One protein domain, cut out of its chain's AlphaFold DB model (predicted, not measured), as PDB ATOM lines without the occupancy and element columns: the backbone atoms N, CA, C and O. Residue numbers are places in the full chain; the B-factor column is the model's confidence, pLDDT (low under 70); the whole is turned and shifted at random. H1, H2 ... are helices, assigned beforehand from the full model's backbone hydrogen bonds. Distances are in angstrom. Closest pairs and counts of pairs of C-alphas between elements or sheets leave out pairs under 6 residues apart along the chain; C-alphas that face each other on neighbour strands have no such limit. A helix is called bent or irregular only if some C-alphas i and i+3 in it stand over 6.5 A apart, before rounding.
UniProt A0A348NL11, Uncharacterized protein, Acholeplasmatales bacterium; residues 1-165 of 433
ATOM      1  N   MET A   1     138.459 259.185 149.325       53.69
ATOM      2  CA  MET A   1     138.460 259.032 150.803       53.69
ATOM      3  C   MET A   1     138.821 260.312 151.568       53.69
ATOM      4  O   MET A   1     138.091 260.627 152.495       53.69
ATOM      5  N   LYS A   2     139.853 261.093 151.194       54.28
ATOM      6  CA  LYS A   2     140.232 262.337 151.917       54.28
ATOM      7  C   LYS A   2     139.112 263.397 152.040       54.28
ATOM      8  O   LYS A   2     138.999 264.025 153.087       54.28
ATOM      9  N   GLY A   3     138.254 263.554 151.023       62.25
ATOM     10  CA  GLY A   3     137.144 264.527 151.040       62.25
ATOM     11  C   GLY A   3     136.033 264.225 152.058       62.25
ATOM     12  O   GLY A   3     135.539 265.140 152.711       62.25
ATOM     13  N   ASN A   4     135.694 262.947 152.266       71.19
ATOM     14  CA  ASN A   4     134.664 262.555 153.238       71.19
ATOM     15  C   ASN A   4     135.177 262.661 154.681       71.19
ATOM     16  O   ASN A   4     134.416 263.020 155.573       71.19
ATOM     17  N   PHE A   5     136.471 262.416 154.908       75.44
ATOM     18  CA  PHE A   5     137.084 262.527 156.235       75.44
ATOM     19  C   PHE A   5     137.070 263.968 156.769       75.44
ATOM     20  O   PHE A   5     136.635 264.203 157.894       75.44
ATOM     21  N   LEU A   6     137.471 264.947 155.948       79.94
ATOM     22  CA  LEU A   6     137.495 266.361 156.346       79.94
ATOM     23  C   LEU A   6     136.083 266.900 156.656       79.94
ATOM     24  O   LEU A   6     135.895 267.666 157.600       79.94
ATOM     25  N   LEU A   7     135.082 266.468 155.878       77.88
ATOM     26  CA  LEU A   7     133.677 266.830 156.072       77.88
ATOM     27  C   LEU A   7     133.119 266.279 157.394       77.88
ATOM     28  O   LEU A   7     132.442 267.001 158.126       77.88
ATOM     29  N   VAL A   8     133.415 265.014 157.705       81.38
ATOM     30  CA  VAL A   8     132.995 264.367 158.957       81.38
ATOM     31  C   VAL A   8     133.652 265.046 160.158       81.38
ATOM     32  O   VAL A   8     132.950 265.390 161.107       81.38
ATOM     33  N   LEU A   9     134.959 265.325 160.091       82.94
ATOM     34  CA  LEU A   9     135.693 265.998 161.166       82.94
ATOM     35  C   LEU A   9     135.147 267.407 161.446       82.94
ATOM     36  O   LEU A   9     134.886 267.749 162.598       82.94
ATOM     37  N   LYS A  10     134.896 268.206 160.397       85.44
ATOM     38  CA  LYS A  10     134.313 269.552 160.526       85.44
ATOM     39  C   LYS A  10     132.928 269.520 161.180       85.44
ATOM     40  O   LYS A  10     132.645 270.336 162.055       85.44
ATOM     41  N   ASN A  11     132.070 268.588 160.764       83.50
ATOM     42  CA  ASN A  11     130.728 268.456 161.332       83.50
ATOM     43  C   ASN A  11     130.770 268.004 162.794       83.50
ATOM     44  O   ASN A  11     129.961 268.479 163.583       83.50
ATOM     45  N   LEU A  12     131.712 267.132 163.161       83.81
ATOM     46  CA  LEU A  12     131.846 266.633 164.527       83.81
ATOM     47  C   LEU A  12     132.309 267.738 165.487       83.81
ATOM     48  O   LEU A  12     131.685 267.925 166.527       83.81
ATOM     49  N   ILE A  13     133.303 268.546 165.092       88.06
ATOM     50  CA  ILE A  13     133.733 269.731 165.858       88.06
ATOM     51  C   ILE A  13     132.566 270.711 166.042       88.06
ATOM     52  O   ILE A  13     132.310 271.175 167.152       88.06
ATOM     53  N   LEU A  14     131.823 271.002 164.969       90.31
ATOM     54  CA  LEU A  14     130.680 271.916 165.029       90.31
ATOM     55  C   LEU A  14     129.554 271.379 165.928       90.31
ATOM     56  O   LEU A  14     128.957 272.148 166.677       90.31
ATOM     57  N   VAL A  15     129.278 270.073 165.885       90.19
ATOM     58  CA  VAL A  15     128.303 269.416 166.769       90.19
ATOM     59  C   VAL A  15     128.724 269.528 168.233       90.19
ATOM     60  O   VAL A  15     127.884 269.872 169.059       90.19
ATOM     61  N   SER A  16     130.000 269.302 168.555       88.19
ATOM     62  CA  SER A  16     130.512 269.453 169.922       88.19
ATOM     63  C   SER A  16     130.370 270.887 170.434       88.19
ATOM     64  O   SER A  16     129.882 271.087 171.543       88.19
ATOM     65  N   ILE A  17     130.710 271.891 169.614       92.38
ATOM     66  CA  ILE A  17     130.534 273.309 169.971       92.38
ATOM     67  C   ILE A  17     129.051 273.626 170.206       92.38
ATOM     68  O   ILE A  17     128.698 274.210 171.227       92.38
ATOM     69  N   LEU A  18     128.166 273.209 169.296       91.88
ATOM     70  CA  LEU A  18     126.729 273.445 169.435       91.88
ATOM     71  C   LEU A  18     126.131 272.728 170.651       91.88
ATOM     72  O   LEU A  18     125.219 273.268 171.268       91.88
ATOM     73  N   ALA A  19     126.634 271.544 171.010       91.50
ATOM     74  CA  ALA A  19     126.202 270.814 172.200       91.50
ATOM     75  C   ALA A  19     126.602 271.540 173.493       91.50
ATOM     76  O   ALA A  19     125.786 271.629 174.408       91.50
ATOM     77  N   ILE A  20     127.808 272.119 173.545       93.00
ATOM     78  CA  ILE A  20     128.241 272.969 174.664       93.00
ATOM     79  C   ILE A  20     127.346 274.210 174.762       93.00
ATOM     80  O   ILE A  20     126.828 274.509 175.835       93.00
ATOM     81  N   ILE A  21     127.098 274.894 173.637       93.19
ATOM     82  CA  ILE A  21     126.209 276.066 173.596       93.19
ATOM     83  C   ILE A  21     124.794 275.690 174.049       93.19
ATOM     84  O   ILE A  21     124.192 276.423 174.825       93.19
ATOM     85  N   LEU A  22     124.264 274.542 173.614       93.69
ATOM     86  CA  LEU A  22     122.963 274.048 174.064       93.69
ATOM     87  C   LEU A  22     122.945 273.818 175.580       93.69
ATOM     88  O   LEU A  22     121.994 274.238 176.229       93.69
ATOM     89  N   GLY A  23     123.989 273.200 176.143       90.44
ATOM     90  CA  GLY A  23     124.118 273.014 177.590       90.44
ATOM     91  C   GLY A  23     124.071 274.341 178.351       90.44
ATOM     92  O   GLY A  23     123.312 274.471 179.307       90.44
ATOM     93  N   ILE A  24     124.801 275.352 177.869       92.44
ATOM     94  CA  ILE A  24     124.787 276.708 178.436       92.44
ATOM     95  C   ILE A  24     123.382 277.321 178.345       92.44
ATOM     96  O   ILE A  24     122.859 277.798 179.346       92.44
ATOM     97  N   VAL A  25     122.740 277.278 177.175       91.12
ATOM     98  CA  VAL A  25     121.394 277.846 176.973       91.12
ATOM     99  C   VAL A  25     120.356 277.180 177.881       91.12
ATOM    100  O   VAL A  25     119.515 277.875 178.445       91.12
ATOM    101  N   VAL A  26     120.418 275.856 178.053       90.81
ATOM    102  CA  VAL A  26     119.507 275.120 178.942       90.81
ATOM    103  C   VAL A  26     119.733 275.506 180.403       90.81
ATOM    104  O   VAL A  26     118.756 275.734 181.113       90.81
ATOM    105  N   LEU A  27     120.989 275.638 180.843       91.25
ATOM    106  CA  LEU A  27     121.307 276.113 182.194       91.25
ATOM    107  C   LEU A  27     120.746 277.518 182.433       91.25
ATOM    108  O   LEU A  27     120.015 277.720 183.398       91.25
ATOM    109  N   PHE A  28     120.999 278.458 181.515       87.62
ATOM    110  CA  PHE A  28     120.437 279.809 181.599       87.62
ATOM    111  C   PHE A  28     118.906 279.802 181.639       87.62
ATOM    112  O   PHE A  28     118.322 280.543 182.423       87.62
ATOM    113  N   ALA A  29     118.252 278.959 180.836       86.50
ATOM    114  CA  ALA A  29     116.797 278.849 180.831       86.50
ATOM    115  C   ALA A  29     116.260 278.355 182.185       86.50
ATOM    116  O   ALA A  29     115.327 278.948 182.720       86.50
ATOM    117  N   ILE A  30     116.862 277.308 182.763       87.62
ATOM    118  CA  ILE A  30     116.458 276.769 184.070       87.62
ATOM    119  C   ILE A  30     116.648 277.824 185.164       87.62
ATOM    120  O   ILE A  30     115.704 278.098 185.904       87.62
ATOM    121  N   SER A  31     117.823 278.457 185.229       85.94
ATOM    122  CA  SER A  31     118.099 279.511 186.210       85.94
ATOM    123  C   SER A  31     117.154 280.703 186.048       85.94
ATOM    124  O   SER A  31     116.647 281.220 187.039       85.94
ATOM    125  N   PHE A  32     116.848 281.100 184.808       86.50
ATOM    126  CA  PHE A  32     115.874 282.154 184.529       86.50
ATOM    127  C   PHE A  32     114.492 281.810 185.100       86.50
ATOM    128  O   PHE A  32     113.901 282.641 185.786       86.50
ATOM    129  N   PHE A  33     113.983 280.594 184.874       82.94
ATOM    130  CA  PHE A  33     112.685 280.189 185.423       82.94
ATOM    131  C   PHE A  33     112.693 280.069 186.949       82.94
ATOM    132  O   PHE A  33     111.716 280.466 187.573       82.94
ATOM    133  N   GLN A  34     113.775 279.569 187.554       83.25
ATOM    134  CA  GLN A  34     113.887 279.457 189.013       83.25
ATOM    135  C   GLN A  34     113.875 280.828 189.696       83.25
ATOM    136  O   GLN A  34     113.079 281.045 190.604       83.25
ATOM    137  N   VAL A  35     114.698 281.771 189.224       79.69
ATOM    138  CA  VAL A  35     114.783 283.122 189.806       79.69
ATOM    139  C   VAL A  35     113.469 283.886 189.632       79.69
ATOM    140  O   VAL A  35     113.038 284.604 190.530       79.69
ATOM    141  N   ASN A  36     112.792 283.711 188.495       79.75
ATOM    142  CA  ASN A  36     111.560 284.441 188.200       79.75
ATOM    143  C   ASN A  36     110.281 283.726 188.672       79.75
ATOM    144  O   ASN A  36     109.202 284.304 188.566       79.75
ATOM    145  N   ALA A  37     110.360 282.512 189.234       75.44
ATOM    146  CA  ALA A  37     109.194 281.797 189.767       75.44
ATOM    147  C   ALA A  37     108.486 282.590 190.884       75.44
ATOM    148  O   ALA A  37     107.256 282.611 190.942       75.44
ATOM    149  N   VAL A  38     109.258 283.320 191.697       68.69
ATOM    150  CA  VAL A  38     108.766 284.184 192.785       68.69
ATOM    151  C   VAL A  38     107.860 285.316 192.271       68.69
ATOM    152  O   VAL A  38     106.968 285.782 192.976       68.69
ATOM    153  N   ARG A  39     108.007 285.743 191.010       69.38
ATOM    154  CA  ARG A  39     107.115 286.758 190.417       69.38
ATOM    155  C   ARG A  39     105.690 286.230 190.235       69.38
ATOM    156  O   ARG A  39     104.733 286.978 190.401       69.38
ATOM    157  N   PHE A  40     105.525 284.934 189.958       73.31
ATOM    158  CA  PHE A  40     104.202 284.327 189.790       73.31
ATOM    159  C   PHE A  40     103.458 284.157 191.119       73.31
ATOM    160  O   PHE A  40     102.229 284.232 191.127       73.31
ATOM    161  N   SER A  41     104.167 284.004 192.243       71.94
ATOM    162  CA  SER A  41     103.544 283.974 193.575       71.94
ATOM    163  C   SER A  41     102.962 285.319 194.015       71.94
ATOM    164  O   SER A  41     102.184 285.343 194.961       71.94
ATOM    165  N   ILE A  42     103.273 286.420 193.317       71.38
ATOM    166  CA  ILE A  42     102.724 287.759 193.599       71.38
ATOM    167  C   ILE A  42     101.371 287.974 192.888       71.38
ATOM    168  O   ILE A  42     100.579 288.809 193.308       71.38
ATOM    169  N   LEU A  43     101.027 287.183 191.861       78.38
ATOM    170  CA  LEU A  43      99.759 287.318 191.117       78.38
ATOM    171  C   LEU A  43      98.476 287.308 191.975       78.38
ATOM    172  O   LEU A  43      97.555 288.061 191.645       78.38
ATOM    173  N   PRO A  44      98.366 286.516 193.063       80.62
ATOM    174  CA  PRO A  44      97.196 286.547 193.940       80.62
ATOM    175  C   PRO A  44      96.935 287.913 194.587       80.62
ATOM    176  O   PRO A  44      95.803 288.166 195.000       80.62
ATOM    177  N   ILE A  45      97.923 288.820 194.623       75.06
ATOM    178  CA  ILE A  45      97.786 290.133 195.261       75.06
ATOM    179  C   ILE A  45      96.723 291.023 194.588       75.06
ATOM    180  O   ILE A  45      96.125 291.884 195.229       75.06
ATOM    181  N   VAL A  46      96.384 290.752 193.317       82.19
ATOM    182  CA  VAL A  46      95.276 291.409 192.590       82.19
ATOM    183  C   VAL A  46      93.944 291.287 193.343       82.19
ATOM    184  O   VAL A  46      93.056 292.124 193.177       82.19
ATOM    185  N   ALA A  47      93.766 290.239 194.155       79.44
ATOM    186  CA  ALA A  47      92.550 290.036 194.935       79.44
ATOM    187  C   ALA A  47      92.320 291.135 195.985       79.44
ATOM    188  O   ALA A  47      91.162 291.408 196.310       79.44
ATOM    189  N   PHE A  48      93.391 291.773 196.464       73.38
ATOM    190  CA  PHE A  48      93.328 292.835 197.468       73.38
ATOM    191  C   PHE A  48      92.991 294.203 196.863       73.38
ATOM    192  O   PHE A  48      92.421 295.047 197.549       73.38
ATOM    193  N   ALA A  49      93.230 294.399 195.562       76.12
ATOM    194  CA  ALA A  49      92.879 295.635 194.868       76.12
ATOM    195  C   ALA A  49      91.365 295.726 194.607       76.12
ATOM    196  O   ALA A  49      90.697 294.729 194.290       76.12
ATOM    197  N   ARG A  50      90.800 296.938 194.685       73.31
ATOM    198  CA  ARG A  50      89.360 297.186 194.474       73.31
ATOM    199  C   ARG A  50      89.108 298.300 193.461       73.31
ATOM    200  O   ARG A  50      89.919 299.191 193.254       73.31
ATOM    201  N   GLY A  51      87.947 298.248 192.806       83.19
ATOM    202  CA  GLY A  51      87.520 299.294 191.873       83.19
ATOM    203  C   GLY A  51      88.471 299.478 190.685       83.19
ATOM    204  O   GLY A  51      88.817 298.507 190.009       83.19
ATOM    205  N   TRP A  52      88.854 300.730 190.418       84.81
ATOM    206  CA  TRP A  52      89.719 301.104 189.293       84.81
ATOM    207  C   TRP A  52      91.123 300.487 189.412       84.81
ATOM    208  O   TRP A  52      91.672 300.025 188.412       84.81
ATOM    209  N   GLU A  53      91.659 300.404 190.633       80.06
ATOM    210  CA  GLU A  53      92.998 299.898 190.948       80.06
ATOM    211  C   GLU A  53      93.177 298.445 190.492       80.06
ATOM    212  O   GLU A  53      94.175 298.091 189.867       80.06
ATOM    213  N   LYS A  54      92.158 297.609 190.722       85.75
ATOM    214  CA  LYS A  54      92.193 296.175 190.405       85.75
ATOM    215  C   LYS A  54      92.507 295.895 188.941       85.75
ATOM    216  O   LYS A  54      93.252 294.964 188.638       85.75
ATOM    217  N   LEU A  55      91.937 296.691 188.037       89.06
ATOM    218  CA  LEU A  55      92.187 296.558 186.606       89.06
ATOM    219  C   LEU A  55      93.653 296.855 186.285       89.06
ATOM    220  O   LEU A  55      94.288 296.087 185.569       89.06
ATOM    221  N   TRP A  56      94.195 297.945 186.823       91.00
ATOM    222  CA  TRP A  56      95.555 298.372 186.513       91.00
ATOM    223  C   TRP A  56      96.611 297.477 187.157       91.00
ATOM    224  O   TRP A  56      97.556 297.103 186.468       91.00
ATOM    225  N   VAL A  57      96.417 297.040 188.408       86.38
ATOM    226  CA  VAL A  57      97.296 296.050 189.059       86.38
ATOM    227  C   VAL A  57      97.303 294.748 188.257       86.38
ATOM    228  O   VAL A  57      98.364 294.176 188.008       86.38
ATOM    229  N   TRP A  58      96.134 294.306 187.778       89.69
ATOM    230  CA  TRP A  58      96.049 293.134 186.910       89.69
ATOM    231  C   TRP A  58      96.796 293.336 185.587       89.69
ATOM    232  O   TRP A  58      97.566 292.459 185.208       89.69
ATOM    233  N   ILE A  59      96.619 294.473 184.898       89.94
ATOM    234  CA  ILE A  59      97.331 294.763 183.639       89.94
ATOM    235  C   ILE A  59      98.845 294.788 183.873       89.94
ATOM    236  O   ILE A  59      99.581 294.191 183.090       89.94
ATOM    237  N   TYR A  60      99.307 295.434 184.946       90.06
ATOM    238  CA  TYR A  60     100.723 295.509 185.305       90.06
ATOM    239  C   TYR A  60     101.326 294.115 185.525       90.06
ATOM    240  O   TYR A  60     102.316 293.756 184.885       90.06
ATOM    241  N   LEU A  61     100.691 293.290 186.361       88.19
ATOM    242  CA  LEU A  61     101.193 291.949 186.666       88.19
ATOM    243  C   LEU A  61     101.052 290.978 185.486       88.19
ATOM    244  O   LEU A  61     101.930 290.146 185.261       88.19
ATOM    245  N   ALA A  62      99.979 291.085 184.699       86.81
ATOM    246  CA  ALA A  62      99.796 290.281 183.493       86.81
ATOM    247  C   ALA A  62     100.817 290.642 182.405       86.81
ATOM    248  O   ALA A  62     101.285 289.755 181.689       86.81
ATOM    249  N   ALA A  63     101.185 291.920 182.290       88.81
ATOM    250  CA  ALA A  63     102.252 292.380 181.412       88.81
ATOM    251  C   ALA A  63     103.617 291.817 181.832       88.81
ATOM    252  O   ALA A  63     104.328 291.267 180.991       88.81
ATOM    253  N   ASP A  64     103.958 291.886 183.118       84.69
ATOM    254  CA  ASP A  64     105.221 291.343 183.634       84.69
ATOM    255  C   ASP A  64     105.298 289.815 183.443       84.69
ATOM    256  O   ASP A  64     106.230 289.285 182.831       84.69
ATOM    257  N   ALA A  65     104.238 289.092 183.823       85.69
ATOM    258  CA  ALA A  65     104.131 287.652 183.596       85.69
ATOM    259  C   ALA A  65     104.180 287.288 182.099       85.69
ATOM    260  O   ALA A  65     104.830 286.315 181.705       85.69
ATOM    261  N   GLY A  66     103.519 288.076 181.246       86.00
ATOM    262  CA  GLY A  66     103.530 287.907 179.794       86.00
ATOM    263  C   GLY A  66     104.921 288.101 179.194       86.00
ATOM    264  O   GLY A  66     105.334 287.318 178.336       86.00
ATOM    265  N   TYR A  67     105.672 289.093 179.675       86.00
ATOM    266  CA  TYR A  67     107.056 289.337 179.271       86.00
ATOM    267  C   TYR A  67     107.962 288.151 179.624       86.00
ATOM    268  O   TYR A  67     108.673 287.632 178.755       86.00
ATOM    269  N   LEU A  68     107.872 287.658 180.863       86.00
ATOM    270  CA  LEU A  68     108.624 286.488 181.323       86.00
ATOM    271  C   LEU A  68     108.274 285.229 180.522       86.00
ATOM    272  O   LEU A  68     109.163 284.466 180.138       86.00
ATOM    273  N   LEU A  69     106.991 285.030 180.211       85.25
ATOM    274  CA  LEU A  69     106.530 283.902 179.403       85.25
ATOM    275  C   LEU A  69     107.078 283.969 177.970       85.25
ATOM    276  O   LEU A  69     107.518 282.951 177.437       85.25
ATOM    277  N   ILE A  70     107.112 285.155 177.353       86.25
ATOM    278  CA  ILE A  70     107.700 285.346 176.019       86.25
ATOM    279  C   ILE A  70     109.197 285.027 176.035       86.25
ATOM    280  O   ILE A  70     109.662 284.277 175.175       86.25
ATOM    281  N   LEU A  71     109.946 285.539 177.017       85.69
ATOM    282  CA  LEU A  71     111.369 285.221 177.172       85.69
ATOM    283  C   LEU A  71     111.597 283.719 177.368       85.69
ATOM    284  O   LEU A  71     112.451 283.130 176.703       85.69
ATOM    285  N   GLY A  72     110.786 283.076 178.208       86.62
ATOM    286  CA  GLY A  72     110.826 281.632 178.419       86.62
ATOM    287  C   GLY A  72     110.597 280.832 177.131       86.62
ATOM    288  O   GLY A  72     111.345 279.898 176.826       86.62
ATOM    289  N   LEU A  73     109.611 281.229 176.321       87.06
ATOM    290  CA  LEU A  73     109.349 280.611 175.017       87.06
ATOM    291  C   LEU A  73     110.498 280.832 174.021       87.06
ATOM    292  O   LEU A  73     110.786 279.937 173.223       87.06
ATOM    293  N   LEU A  74     111.176 281.984 174.067       87.56
ATOM    294  CA  LEU A  74     112.355 282.253 173.238       87.56
ATOM    295  C   LEU A  74     113.534 281.350 173.621       87.56
ATOM    296  O   LEU A  74     114.155 280.766 172.730       87.56
ATOM    297  N   PHE A  75     113.804 281.163 174.917       88.19
ATOM    298  CA  PHE A  75     114.821 280.213 175.386       88.19
ATOM    299  C   PHE A  75     114.508 278.774 174.963       88.19
ATOM    300  O   PHE A  75     115.399 278.039 174.518       88.19
ATOM    301  N   LEU A  76     113.236 278.376 175.042       88.44
ATOM    302  CA  LEU A  76     112.798 277.053 174.610       88.44
ATOM    303  C   LEU A  76     112.959 276.874 173.090       88.44
ATOM    304  O   LEU A  76     113.508 275.862 172.652       88.44
ATOM    305  N   GLU A  77     112.561 277.854 172.270       90.38
ATOM    306  CA  GLU A  77     112.753 277.785 170.812       90.38
ATOM    307  C   GLU A  77     114.237 277.791 170.428       90.38
ATOM    308  O   GLU A  77     114.626 277.052 169.519       90.38
ATOM    309  N   LEU A  78     115.077 278.560 171.128       89.94
ATOM    310  CA  LEU A  78     116.527 278.564 170.925       89.94
ATOM    311  C   LEU A  78     117.132 277.186 171.227       89.94
ATOM    312  O   LEU A  78     117.902 276.657 170.423       89.94
ATOM    313  N   SER A  79     116.715 276.562 172.330       89.56
ATOM    314  CA  SER A  79     117.131 275.204 172.702       89.56
ATOM    315  C   SER A  79     116.711 274.182 171.640       89.56
ATOM    316  O   SER A  79     117.530 273.392 171.161       89.56
ATOM    317  N   LEU A  80     115.455 274.243 171.184       90.44
ATOM    318  CA  LEU A  80     114.947 273.387 170.108       90.44
ATOM    319  C   LEU A  80     115.675 273.639 168.782       90.44
ATOM    320  O   LEU A  80     115.912 272.710 168.011       90.44
ATOM    321  N   PHE A  81     116.025 274.886 168.468       90.25
ATOM    322  CA  PHE A  81     116.799 275.235 167.277       90.25
ATOM    323  C   PHE A  81     118.204 274.623 167.304       90.25
ATOM    324  O   PHE A  81     118.610 273.981 166.327       90.25
ATOM    325  N   LEU A  82     118.918 274.750 168.421       90.50
ATOM    326  CA  LEU A  82     120.247 274.166 168.597       90.50
ATOM    327  C   LEU A  82     120.195 272.635 168.541       90.50
ATOM    328  O   LEU A  82     120.930 272.032 167.758       90.50
ATOM    329  N   ALA A  83     119.260 272.009 169.264       89.75
ATOM    330  CA  ALA A  83     119.064 270.560 169.246       89.75
ATOM    331  C   ALA A  83     118.771 270.033 167.831       89.75
ATOM    332  O   ALA A  83     119.394 269.071 167.375       89.75
ATOM    333  N   ARG A  84     117.882 270.698 167.079       91.38
ATOM    334  CA  ARG A  84     117.614 270.347 165.672       91.38
ATOM    335  C   ARG A  84     118.863 270.457 164.809       91.38
ATOM    336  O   ARG A  84     119.109 269.581 163.982       91.38
ATOM    337  N   THR A  85     119.638 271.523 164.985       89.94
ATOM    338  CA  THR A  85     120.856 271.765 164.202       89.94
ATOM    339  C   THR A  85     121.895 270.679 164.467       89.94
ATOM    340  O   THR A  85     122.428 270.109 163.513       89.94
ATOM    341  N   ILE A  86     122.100 270.311 165.736       90.62
ATOM    342  CA  ILE A  86     122.961 269.198 166.157       90.62
ATOM    343  C   ILE A  86     122.524 267.893 165.484       90.62
ATOM    344  O   ILE A  86     123.327 267.250 164.810       90.62
ATOM    345  N   VAL A  87     121.244 267.523 165.594       89.12
ATOM    346  CA  VAL A  87     120.732 266.262 165.031       89.12
ATOM    347  C   VAL A  87     120.874 266.226 163.506       89.12
ATOM    348  O   VAL A  87     121.279 265.204 162.952       89.12
ATOM    349  N   ILE A  88     120.594 267.333 162.809       88.81
ATOM    350  CA  ILE A  88     120.729 267.417 161.345       88.81
ATOM    351  C   ILE A  88     122.197 267.278 160.914       88.81
ATOM    352  O   ILE A  88     122.479 266.578 159.939       88.81
ATOM    353  N   LEU A  89     123.130 267.930 161.613       87.44
ATOM    354  CA  LEU A  89     124.562 267.835 161.313       87.44
ATOM    355  C   LEU A  89     125.096 266.421 161.568       87.44
ATOM    356  O   LEU A  89     125.774 265.865 160.702       87.44
ATOM    357  N   SER A  90     124.716 265.809 162.692       85.94
ATOM    358  CA  SER A  90     125.071 264.426 163.029       85.94
ATOM    359  C   SER A  90     124.528 263.428 162.005       85.94
ATOM    360  O   SER A  90     125.253 262.538 161.562       85.94
ATOM    361  N   ALA A  91     123.284 263.605 161.550       86.31
ATOM    362  CA  ALA A  91     122.680 262.751 160.528       86.31
ATOM    363  C   ALA A  91     123.407 262.842 159.179       86.31
ATOM    364  O   ALA A  91     123.647 261.822 158.534       86.31
ATOM    365  N   LYS A  92     123.808 264.053 158.764       84.50
ATOM    366  CA  LYS A  92     124.599 264.263 157.539       84.50
ATOM    367  C   LYS A  92     125.999 263.657 157.643       84.50
ATOM    368  O   LYS A  92     126.476 263.068 156.676       84.50
ATOM    369  N   ALA A  93     126.652 263.781 158.800       83.31
ATOM    370  CA  ALA A  93     127.951 263.158 159.040       83.31
ATOM    371  C   ALA A  93     127.855 261.624 158.988       83.31
ATOM    372  O   ALA A  93     128.672 260.983 158.331       83.31
ATOM    373  N   LEU A  94     126.817 261.038 159.597       82.50
ATOM    374  CA  LEU A  94     126.579 259.593 159.570       82.50
ATOM    375  C   LEU A  94     126.277 259.084 158.152       82.50
ATOM    376  O   LEU A  94     126.824 258.061 157.744       82.50
ATOM    377  N   ALA A  95     125.464 259.817 157.386       84.56
ATOM    378  CA  ALA A  95     125.175 259.519 155.984       84.56
ATOM    379  C   ALA A  95     126.448 259.490 155.122       84.56
ATOM    380  O   ALA A  95     126.625 258.577 154.319       84.56
ATOM    381  N   ALA A  96     127.377 260.429 155.340       81.25
ATOM    382  CA  ALA A  96     128.658 260.476 154.631       81.25
ATOM    383  C   ALA A  96     129.588 259.283 154.943       81.25
ATOM    384  O   ALA A  96     130.470 258.973 154.139       81.25
ATOM    385  N   VAL A  97     129.396 258.618 156.090       81.06
ATOM    386  CA  VAL A  97     130.168 257.435 156.515       81.06
ATOM    387  C   VAL A  97     129.491 256.129 156.091       81.06
ATOM    388  O   VAL A  97     130.170 255.215 155.634       81.06
ATOM    389  N   ARG A  98     128.166 256.022 156.251       80.75
ATOM    390  CA  ARG A  98     127.408 254.769 156.070       80.75
ATOM    391  C   ARG A  98     126.660 254.659 154.739       80.75
ATOM    392  O   ARG A  98     126.089 253.610 154.470       80.75
ATOM    393  N   GLY A  99     126.622 255.718 153.929       76.12
ATOM    394  CA  GLY A  99     125.888 255.731 152.656       76.12
ATOM    395  C   GLY A  99     124.362 255.680 152.806       76.12
ATOM    396  O   GLY A  99     123.665 255.320 151.865       76.12
ATOM    397  N   THR A 100     123.831 256.008 153.986       78.62
ATOM    398  CA  THR A 100     122.389 256.013 154.281       78.62
ATOM    399  C   THR A 100     121.758 257.367 153.967       78.62
ATOM    400  O   THR A 100     122.339 258.391 154.315       78.62
ATOM    401  N   ASP A 101     120.545 257.386 153.409       81.81
ATOM    402  CA  ASP A 101     119.791 258.617 153.136       81.81
ATOM    403  C   ASP A 101     119.224 259.259 154.430       81.81
ATOM    404  O   ASP A 101     118.375 258.658 155.100       81.81
ATOM    405  N   PRO A 102     119.664 260.476 154.819       83.88
ATOM    406  CA  PRO A 102     119.194 261.147 156.028       83.88
ATOM    407  C   PRO A 102     117.885 261.939 155.834       83.88
ATOM    408  O   PRO A 102     117.380 262.514 156.805       83.88
ATOM    409  N   GLU A 103     117.324 262.024 154.621       85.31
ATOM    410  CA  GLU A 103     116.226 262.950 154.301       85.31
ATOM    411  C   GLU A 103     114.976 262.748 155.163       85.31
ATOM    412  O   GLU A 103     114.378 263.723 155.641       85.31
ATOM    413  N   ARG A 104     114.602 261.491 155.435       83.81
ATOM    414  CA  ARG A 104     113.424 261.171 156.255       83.81
ATOM    415  C   ARG A 104     113.559 261.706 157.683       83.81
ATOM    416  O   ARG A 104     112.610 262.293 158.202       83.81
ATOM    417  N   LEU A 105     114.735 261.555 158.298       81.81
ATOM    418  CA  LEU A 105     115.020 262.048 159.650       81.81
ATOM    419  C   LEU A 105     115.031 263.583 159.680       81.81
ATOM    420  O   LEU A 105     114.375 264.193 160.525       81.81
ATOM    421  N   ILE A 106     115.707 264.216 158.714       86.06
ATOM    422  CA  ILE A 106     115.779 265.681 158.604       86.06
ATOM    423  C   ILE A 106     114.370 266.284 158.482       86.06
ATOM    424  O   ILE A 106     114.075 267.305 159.109       86.06
ATOM    425  N   LYS A 107     113.476 265.650 157.712       85.31
ATOM    426  CA  LYS A 107     112.090 266.107 157.529       85.31
ATOM    427  C   LYS A 107     111.260 266.038 158.817       85.31
ATOM    428  O   LYS A 107     110.384 266.883 159.004       85.31
ATOM    429  N   ILE A 108     111.518 265.064 159.691       85.12
ATOM    430  CA  ILE A 108     110.845 264.932 160.994       85.12
ATOM    431  C   ILE A 108     111.373 265.991 161.966       85.12
ATOM    432  O   ILE A 108     110.594 266.771 162.507       85.12
ATOM    433  N   VAL A 109     112.697 266.079 162.116       85.56
ATOM    434  CA  VAL A 109     113.369 266.977 163.072       85.56
ATOM    435  C   VAL A 109     113.047 268.448 162.793       85.56
ATOM    436  O   VAL A 109     112.789 269.213 163.718       85.56
ATOM    437  N   LYS A 110     112.947 268.849 161.518       81.88
ATOM    438  CA  LYS A 110     112.559 270.219 161.133       81.88
ATOM    439  C   LYS A 110     111.172 270.645 161.634       81.88
ATOM    440  O   LYS A 110     110.931 271.844 161.743       81.88
ATOM    441  N   LYS A 111     110.266 269.706 161.936       83.00
ATOM    442  CA  LYS A 111     108.907 270.020 162.413       83.00
ATOM    443  C   LYS A 111     108.846 270.369 163.905       83.00
ATOM    444  O   LYS A 111     107.851 270.954 164.328       83.00
ATOM    445  N   ILE A 112     109.881 270.039 164.680       83.00
ATOM    446  CA  ILE A 112     109.937 270.250 166.135       83.00
ATOM    447  C   ILE A 112     110.287 271.722 166.412       83.00
ATOM    448  O   ILE A 112     111.452 272.096 166.439       83.00
ATOM    449  N   SER A 113     109.280 272.589 166.516       83.50
ATOM    450  CA  SER A 113     109.445 274.042 166.689       83.50
ATOM    451  C   SER A 113     108.197 274.652 167.300       83.50
ATOM    452  O   SER A 113     107.089 274.292 166.892       83.50
ATOM    453  N   LEU A 114     108.373 275.644 168.168       80.12
ATOM    454  CA  LEU A 114     107.305 276.516 168.658       80.12
ATOM    455  C   LEU A 114     106.827 277.500 167.581       80.12
ATOM    456  O   LEU A 114     105.690 277.960 167.613       80.12
ATOM    457  N   VAL A 115     107.633 277.752 166.546       76.75
ATOM    458  CA  VAL A 115     107.230 278.581 165.398       76.75
ATOM    459  C   VAL A 115     106.160 277.886 164.544       76.75
ATOM    460  O   VAL A 115     105.340 278.544 163.905       76.75
ATOM    461  N   THR A 116     106.128 276.550 164.521       72.31
ATOM    462  CA  THR A 116     105.154 275.777 163.730       72.31
ATOM    463  C   THR A 116     103.698 276.027 164.158       72.31
ATOM    464  O   THR A 116     102.887 276.325 163.278       72.31
ATOM    465  N   PRO A 117     103.317 275.930 165.450       71.75
ATOM    466  CA  PRO A 117     101.972 276.296 165.892       71.75
ATOM    467  C   PRO A 117     101.657 277.786 165.679       71.75
ATOM    468  O   PRO A 117     100.558 278.090 165.230       71.75
ATOM    469  N   ILE A 118     102.615 278.707 165.855       74.00
ATOM    470  CA  ILE A 118     102.416 280.146 165.567       74.00
ATOM    471  C   ILE A 118     102.063 280.379 164.088       74.00
ATOM    472  O   ILE A 118     101.133 281.118 163.760       74.00
ATOM    473  N   LYS A 119     102.738 279.678 163.169       74.19
ATOM    474  CA  LYS A 119     102.403 279.715 161.736       74.19
ATOM    475  C   LYS A 119     101.018 279.134 161.439       74.19
ATOM    476  O   LYS A 119     100.354 279.617 160.522       74.19
ATOM    477  N   LYS A 120     100.567 278.127 162.200       77.44
ATOM    478  CA  LYS A 120      99.209 277.561 162.086       77.44
ATOM    479  C   LYS A 120      98.123 278.517 162.582       77.44
ATOM    480  O   LYS A 120      97.021 278.470 162.051       77.44
ATOM    481  N   LEU A 121      98.446 279.416 163.511       72.19
ATOM    482  CA  LEU A 121      97.569 280.512 163.946       72.19
ATOM    483  C   LEU A 121      97.460 281.648 162.908       72.19
ATOM    484  O   LEU A 121      96.831 282.668 163.158       72.19
ATOM    485  N   GLY A 122      98.061 281.486 161.723       76.00
ATOM    486  CA  GLY A 122      97.924 282.421 160.610       76.00
ATOM    487  C   GLY A 122      99.004 283.499 160.541       76.00
ATOM    488  O   GLY A 122      98.972 284.302 159.609       76.00
ATOM    489  N   VAL A 123      99.990 283.497 161.447       78.69
ATOM    490  CA  VAL A 123     101.163 284.390 161.407       78.69
ATOM    491  C   VAL A 123     102.216 283.797 160.462       78.69
ATOM    492  O   VAL A 123     103.213 283.206 160.874       78.69
ATOM    493  N   ASN A 124     101.939 283.870 159.160       82.19
ATOM    494  CA  ASN A 124     102.719 283.194 158.117       82.19
ATOM    495  C   ASN A 124     103.289 284.123 157.034       82.19
ATOM    496  O   ASN A 124     103.969 283.641 156.130       82.19
ATOM    497  N   THR A 125     103.051 285.433 157.130       82.50
ATOM    498  CA  THR A 125     103.617 286.452 156.232       82.50
ATOM    499  C   THR A 125     104.374 287.515 157.030       82.50
ATOM    500  O   THR A 125     104.008 287.761 158.182       82.50
ATOM    501  N   PRO A 126     105.381 288.194 156.438       79.69
ATOM    502  CA  PRO A 126     106.133 289.251 157.120       79.69
ATOM    503  C   PRO A 126     105.227 290.332 157.719       79.69
ATOM    504  O   PRO A 126     105.385 290.699 158.878       79.69
ATOM    505  N   THR A 127     104.207 290.767 156.972       83.88
ATOM    506  CA  THR A 127     103.226 291.759 157.434       83.88
ATOM    507  C   THR A 127     102.475 291.290 158.679       83.88
ATOM    508  O   THR A 127     102.353 292.040 159.640       83.88
ATOM    509  N   LYS A 128     102.013 290.034 158.709       82.88
ATOM    510  CA  LYS A 128     101.306 289.481 159.875       82.88
ATOM    511  C   LYS A 128     102.234 289.272 161.070       82.88
ATOM    512  O   LYS A 128     101.792 289.439 162.200       82.88
ATOM    513  N   SER A 129     103.503 288.937 160.837       78.25
ATOM    514  CA  SER A 129     104.518 288.865 161.893       78.25
ATOM    515  C   SER A 129     104.794 290.233 162.516       78.25
ATOM    516  O   SER A 129     104.885 290.320 163.735       78.25
ATOM    517  N   ILE A 130     104.855 291.297 161.707       81.94
ATOM    518  CA  ILE A 130     104.982 292.676 162.205       81.94
ATOM    519  C   ILE A 130     103.750 293.062 163.028       81.94
ATOM    520  O   ILE A 130     103.899 293.587 164.125       81.94
ATOM    521  N   ILE A 131     102.538 292.748 162.554       83.06
ATOM    522  CA  ILE A 131     101.297 293.014 163.302       83.06
ATOM    523  C   ILE A 131     101.298 292.276 164.648       83.06
ATOM    524  O   ILE A 131     100.999 292.880 165.673       83.06
ATOM    525  N   ALA A 132     101.672 290.992 164.663       82.00
ATOM    526  CA  ALA A 132     101.767 290.212 165.895       82.00
ATOM    527  C   ALA A 132     102.816 290.791 166.861       82.00
ATOM    528  O   ALA A 132     102.553 290.889 168.055       82.00
ATOM    529  N   TYR A 133     103.971 291.221 166.346       81.88
ATOM    530  CA  TYR A 133     105.000 291.890 167.141       81.88
ATOM    531  C   TYR A 133     104.482 293.194 167.756       81.88
ATOM    532  O   TYR A 133     104.600 293.380 168.961       81.88
ATOM    533  N   VAL A 134     103.852 294.068 166.965       83.25
ATOM    534  CA  VAL A 134     103.282 295.332 167.458       83.25
ATOM    535  C   VAL A 134     102.197 295.076 168.505       83.25
ATOM    536  O   VAL A 134     102.177 295.750 169.529       83.25
ATOM    537  N   ALA A 135     101.334 294.076 168.300       82.62
ATOM    538  CA  ALA A 135     100.317 293.698 169.278       82.62
ATOM    539  C   ALA A 135     100.941 293.246 170.607       82.62
ATOM    540  O   ALA A 135     100.505 293.687 171.664       82.62
ATOM    541  N   VAL A 136     101.994 292.423 170.562       82.06
ATOM    542  CA  VAL A 136     102.737 292.008 171.762       82.06
ATOM    543  C   VAL A 136     103.408 293.204 172.438       82.06
ATOM    544  O   VAL A 136     103.274 293.365 173.647       82.06
ATOM    545  N   MET A 137     104.076 294.074 171.675       81.62
ATOM    546  CA  MET A 137     104.714 295.280 172.211       81.62
ATOM    547  C   MET A 137     103.700 296.187 172.909       81.62
ATOM    548  O   MET A 137     103.974 296.666 174.000       81.62
ATOM    549  N   LEU A 138     102.522 296.402 172.319       80.88
ATOM    550  CA  LEU A 138     101.491 297.262 172.899       80.88
ATOM    551  C   LEU A 138     100.803 296.627 174.109       80.88
ATOM    552  O   LEU A 138     100.571 297.321 175.090       80.88
ATOM    553  N   LEU A 139     100.481 295.333 174.061       79.38
ATOM    554  CA  LEU A 139      99.741 294.663 175.135       79.38
ATOM    555  C   LEU A 139     100.621 294.329 176.339       79.38
ATOM    556  O   LEU A 139     100.180 294.483 177.472       79.38
ATOM    557  N   VAL A 140     101.853 293.880 176.096       81.38
ATOM    558  CA  VAL A 140     102.771 293.445 177.153       81.38
ATOM    559  C   VAL A 140     103.591 294.633 177.639       81.38
ATOM    560  O   VAL A 140     103.458 295.047 178.782       81.38
ATOM    561  N   LEU A 141     104.393 295.254 176.772       78.69
ATOM    562  CA  LEU A 141     105.290 296.330 177.212       78.69
ATOM    563  C   LEU A 141     104.556 297.665 177.383       78.69
ATOM    564  O   LEU A 141     104.743 298.346 178.386       78.69
ATOM    565  N   GLY A 142     103.691 298.024 176.431       82.69
ATOM    566  CA  GLY A 142     102.882 299.239 176.495       82.69
ATOM    567  C   GLY A 142     101.859 299.185 177.626       82.69
ATOM    568  O   GLY A 142     101.790 300.111 178.425       82.69
ATOM    569  N   GLY A 143     101.117 298.080 177.735       86.06
ATOM    570  CA  GLY A 143     100.126 297.856 178.787       86.06
ATOM    571  C   GLY A 143     100.741 297.909 180.182       86.06
ATOM    572  O   GLY A 143     100.245 298.649 181.025       86.06
ATOM    573  N   GLY A 144     101.858 297.206 180.401       86.81
ATOM    574  CA  GLY A 144     102.575 297.238 181.676       86.81
ATOM    575  C   GLY A 144     103.115 298.625 182.022       86.81
ATOM    576  O   GLY A 144     102.963 299.074 183.155       86.81
ATOM    577  N   TRP A 145     103.684 299.339 181.043       86.81
ATOM    578  CA  TRP A 145     104.186 300.697 181.253       86.81
ATOM    579  C   TRP A 145     103.066 301.692 181.577       86.81
ATOM    580  O   TRP A 145     103.184 302.440 182.544       86.81
ATOM    581  N   VAL A 146     101.962 301.678 180.823       89.50
ATOM    582  CA  VAL A 146     100.800 302.546 181.083       89.50
ATOM    583  C   VAL A 146     100.178 302.221 182.439       89.50
ATOM    584  O   VAL A 146      99.895 303.136 183.207       89.50
ATOM    585  N   ALA A 147     100.002 300.936 182.755       89.12
ATOM    586  CA  ALA A 147      99.473 300.515 184.044       89.12
ATOM    587  C   ALA A 147     100.355 300.998 185.192       89.12
ATOM    588  O   ALA A 147      99.837 301.600 186.123       89.12
ATOM    589  N   LYS A 148     101.677 300.834 185.078       87.81
ATOM    590  CA  LYS A 148     102.636 301.389 186.034       87.81
ATOM    591  C   LYS A 148     102.438 302.894 186.224       87.81
ATOM    592  O   LYS A 148     102.258 303.326 187.350       87.81
ATOM    593  N   GLN A 149     102.416 303.677 185.145       88.38
ATOM    594  CA  GLN A 149     102.258 305.134 185.244       88.38
ATOM    595  C   GLN A 149     100.940 305.541 185.914       88.38
ATOM    596  O   GLN A 149     100.908 306.499 186.675       88.38
ATOM    597  N   ILE A 150      99.853 304.815 185.649       86.19
ATOM    598  CA  ILE A 150      98.546 305.101 186.249       86.19
ATOM    599  C   ILE A 150      98.516 304.702 187.726       86.19
ATOM    600  O   ILE A 150      97.980 305.456 188.533       86.19
ATOM    601  N   LEU A 151      99.096 303.555 188.080       84.12
ATOM    602  CA  LEU A 151      99.213 303.101 189.467       84.12
ATOM    603  C   LEU A 151     100.115 304.031 190.287       84.12
ATOM    604  O   LEU A 151      99.758 304.356 191.416       84.12
ATOM    605  N   ASP A 152     101.222 304.496 189.699       80.38
ATOM    606  CA  ASP A 152     102.127 305.492 190.280       80.38
ATOM    607  C   ASP A 152     101.404 306.835 190.483       80.38
ATOM    608  O   ASP A 152     101.445 307.400 191.571       80.38
ATOM    609  N   ALA A 153     100.705 307.340 189.461       81.88
ATOM    610  CA  ALA A 153     100.053 308.654 189.504       81.88
ATOM    611  C   ALA A 153      98.825 308.731 190.425       81.88
ATOM    612  O   ALA A 153      98.369 309.826 190.734       81.88
ATOM    613  N   ASN A 154      98.256 307.587 190.808       75.62
ATOM    614  CA  ASN A 154      97.076 307.501 191.671       75.62
ATOM    615  C   ASN A 154      97.381 306.755 192.982       75.62
ATOM    616  O   ASN A 154      96.453 306.278 193.627       75.62
ATOM    617  N   GLU A 155      98.666 306.607 193.326       70.19
ATOM    618  CA  GLU A 155      99.134 306.088 194.620       70.19
ATOM    619  C   GLU A 155      98.480 304.757 195.034       70.19
ATOM    620  O   GLU A 155      98.086 304.557 196.180       70.19
ATOM    621  N   SER A 156      98.364 303.813 194.091       70.00
ATOM    622  CA  SER A 156      97.757 302.498 194.345       70.00
ATOM    623  C   SER A 156      98.446 301.761 195.501       70.00
ATOM    624  O   SER A 156      99.600 301.355 195.374       70.00
ATOM    625  N   LEU A 157      97.715 301.518 196.595       65.38
ATOM    626  CA  LEU A 157      98.213 300.823 197.790       65.38
ATOM    627  C   LEU A 157      98.744 299.419 197.462       65.38
ATOM    628  O   LEU A 157      99.833 299.039 197.895       65.38
ATOM    629  N   VAL A 158      98.022 298.665 196.626       69.06
ATOM    630  CA  VAL A 158      98.404 297.291 196.263       69.06
ATOM    631  C   VAL A 158      99.614 297.261 195.340       69.06
ATOM    632  O   VAL A 158     100.443 296.365 195.430       69.06
ATOM    633  N   TYR A 159      99.745 298.224 194.432       72.38
ATOM    634  CA  TYR A 159     100.945 298.326 193.608       72.38
ATOM    635  C   TYR A 159     102.156 298.784 194.430       72.38
ATOM    636  O   TYR A 159     103.267 298.307 194.211       72.38
ATOM    637  N   ARG A 160     101.945 299.661 195.416       68.62
ATOM    638  CA  ARG A 160     102.994 300.180 196.300       68.62
ATOM    639  C   ARG A 160     103.573 299.121 197.231       68.62
ATOM    640  O   ARG A 160     104.793 299.067 197.366       68.62
ATOM    641  N   SER A 161     102.752 298.220 197.768       64.62
ATOM    642  CA  SER A 161     103.242 297.066 198.540       64.62
ATOM    643  C   SER A 161     104.112 296.108 197.706       64.62
ATOM    644  O   SER A 161     104.948 295.396 198.255       64.62
ATOM    645  N   ILE A 162     103.992 296.131 196.371       68.88
ATOM    646  CA  ILE A 162     104.859 295.367 195.455       68.88
ATOM    647  C   ILE A 162     106.221 296.060 195.241       68.88
ATOM    648  O   ILE A 162     107.203 295.373 194.955       68.88
ATOM    649  N   ILE A 163     106.299 297.395 195.345       65.44
ATOM    650  CA  ILE A 163     107.518 298.179 195.049       65.44
ATOM    651  C   ILE A 163     108.227 298.769 196.281       65.44
ATOM    652  O   ILE A 163     109.282 299.363 196.095       65.44
ATOM    653  N   VAL A 164     107.686 298.587 197.496       57.81
ATOM    654  CA  VAL A 164     108.246 299.038 198.792       57.81
ATOM    655  C   VAL A 164     108.669 300.514 198.752       57.81
ATOM    656  O   VAL A 164     109.844 300.849 198.627       57.81
ATOM    657  N   LYS A 165     107.688 301.420 198.820       55.41
ATOM    658  CA  LYS A 165     107.920 302.873 198.815       55.41
ATOM    659  C   LYS A 165     107.123 303.545 199.939       55.41
ATOM    660  O   LYS A 165     105.898 303.572 199.832       55.41
TER     661      LYS A 165
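AT A GLANCE: This is residues 1 to 165 of the 433 residues of an uncharacterized protein of Acholeplasmatales bacterium (UniProt A0A348NL11). Two long helices, H1 and H3, run side by side in opposite ways and make a long rod, and a third long helix, H6, meets H3 near one end of the rod and splays away from it as a V. The short H4 folds back along the other end of H3, H5 lies on the way from H4 to the far tip of H6, and the short H2 and H7 sit at the end where H3 begins. The printed part has 165 residues with seven named helices, H1 to H7 in order along the chain, and no named strand; its class is all helix. It is only just loose, close to extended, with a radius of gyration of the C-alphas of 22.9 A, and its C-alphas span 76 by 33 by 20 A.

IN THESE COORDINATES: H1, residues 2 to 40, begins with C-alpha 2 at (140.232, 262.337, 151.917) and is 56.7 A long. It has a kink of 29 degrees near residue 34 and is only just irregular: C-alphas 35 and 38 are 6.8 A apart. H2 is residues 43 to 47. H3, residues 52 to 98, is the longest helix at 68.3 A and ends with C-alpha 98 at (127.408, 254.769, 156.070). H4 is residues 103 to 109 and H5 residues 115 to 120. H6, residues 126 to 153, is 38.2 A long. H7, residues 157 to 163, ends with C-alpha 163 at (107.518, 298.179, 195.049).

HOW THE PARTS SIT: H3 is the hub, touching H1, H2, H4 and H6. H1 and H3 run opposite ways at a shallow tilt of 18 degrees; their closest C-alphas, of Val 8 and Ala 93, are 5.2 A apart. Residues 54 to 61 of H3 touch H2, the closest C-alphas being those of Val 46 and Trp 58, 6.0 A apart. H3 and H4 form a helical hairpin at a shallow tilt of 22 degrees, with the C-alphas of Ile 88 and Ile 106 closest at 5.9 A. Residues 139 to 151 of H6 touch residues 53 to 67 of H3, opposite ways at a steep tilt of 36 degrees, only just beyond shallow; the closest C-alphas, of Ala 63 and Val 140, are 4.4 A apart. H5 and H3 are close but not clearly touching, with the C-alphas of Glu 77 and Val 115 closest at 7.8 A. H7 and H3 are also close but not clearly touching, with the C-alphas of Val 57 and Tyr 159 closest at 6.3 A. H1 and H6 are apart. Every O i to N i+4 pair is within hydrogen-bond range in H4 and H5; the counts are 32 of 35 in H1, 42 of 43 in H3, 23 of 24 in H6, 2 of 3 in H7 and 0 of 1 in H2, where 2 of 2 O i to N i+3 pairs are within range.

THE WHOLE: The two C-alphas farthest apart, of Met 1 and Gly 51, are 76.8 A apart. The printed part has no cut, and the six links between its helices are tight. The mean pLDDT of the printed part is 82.1; residues 1 to 3, 38 to 39, 157 to 158 and 160 to 165 are under 70.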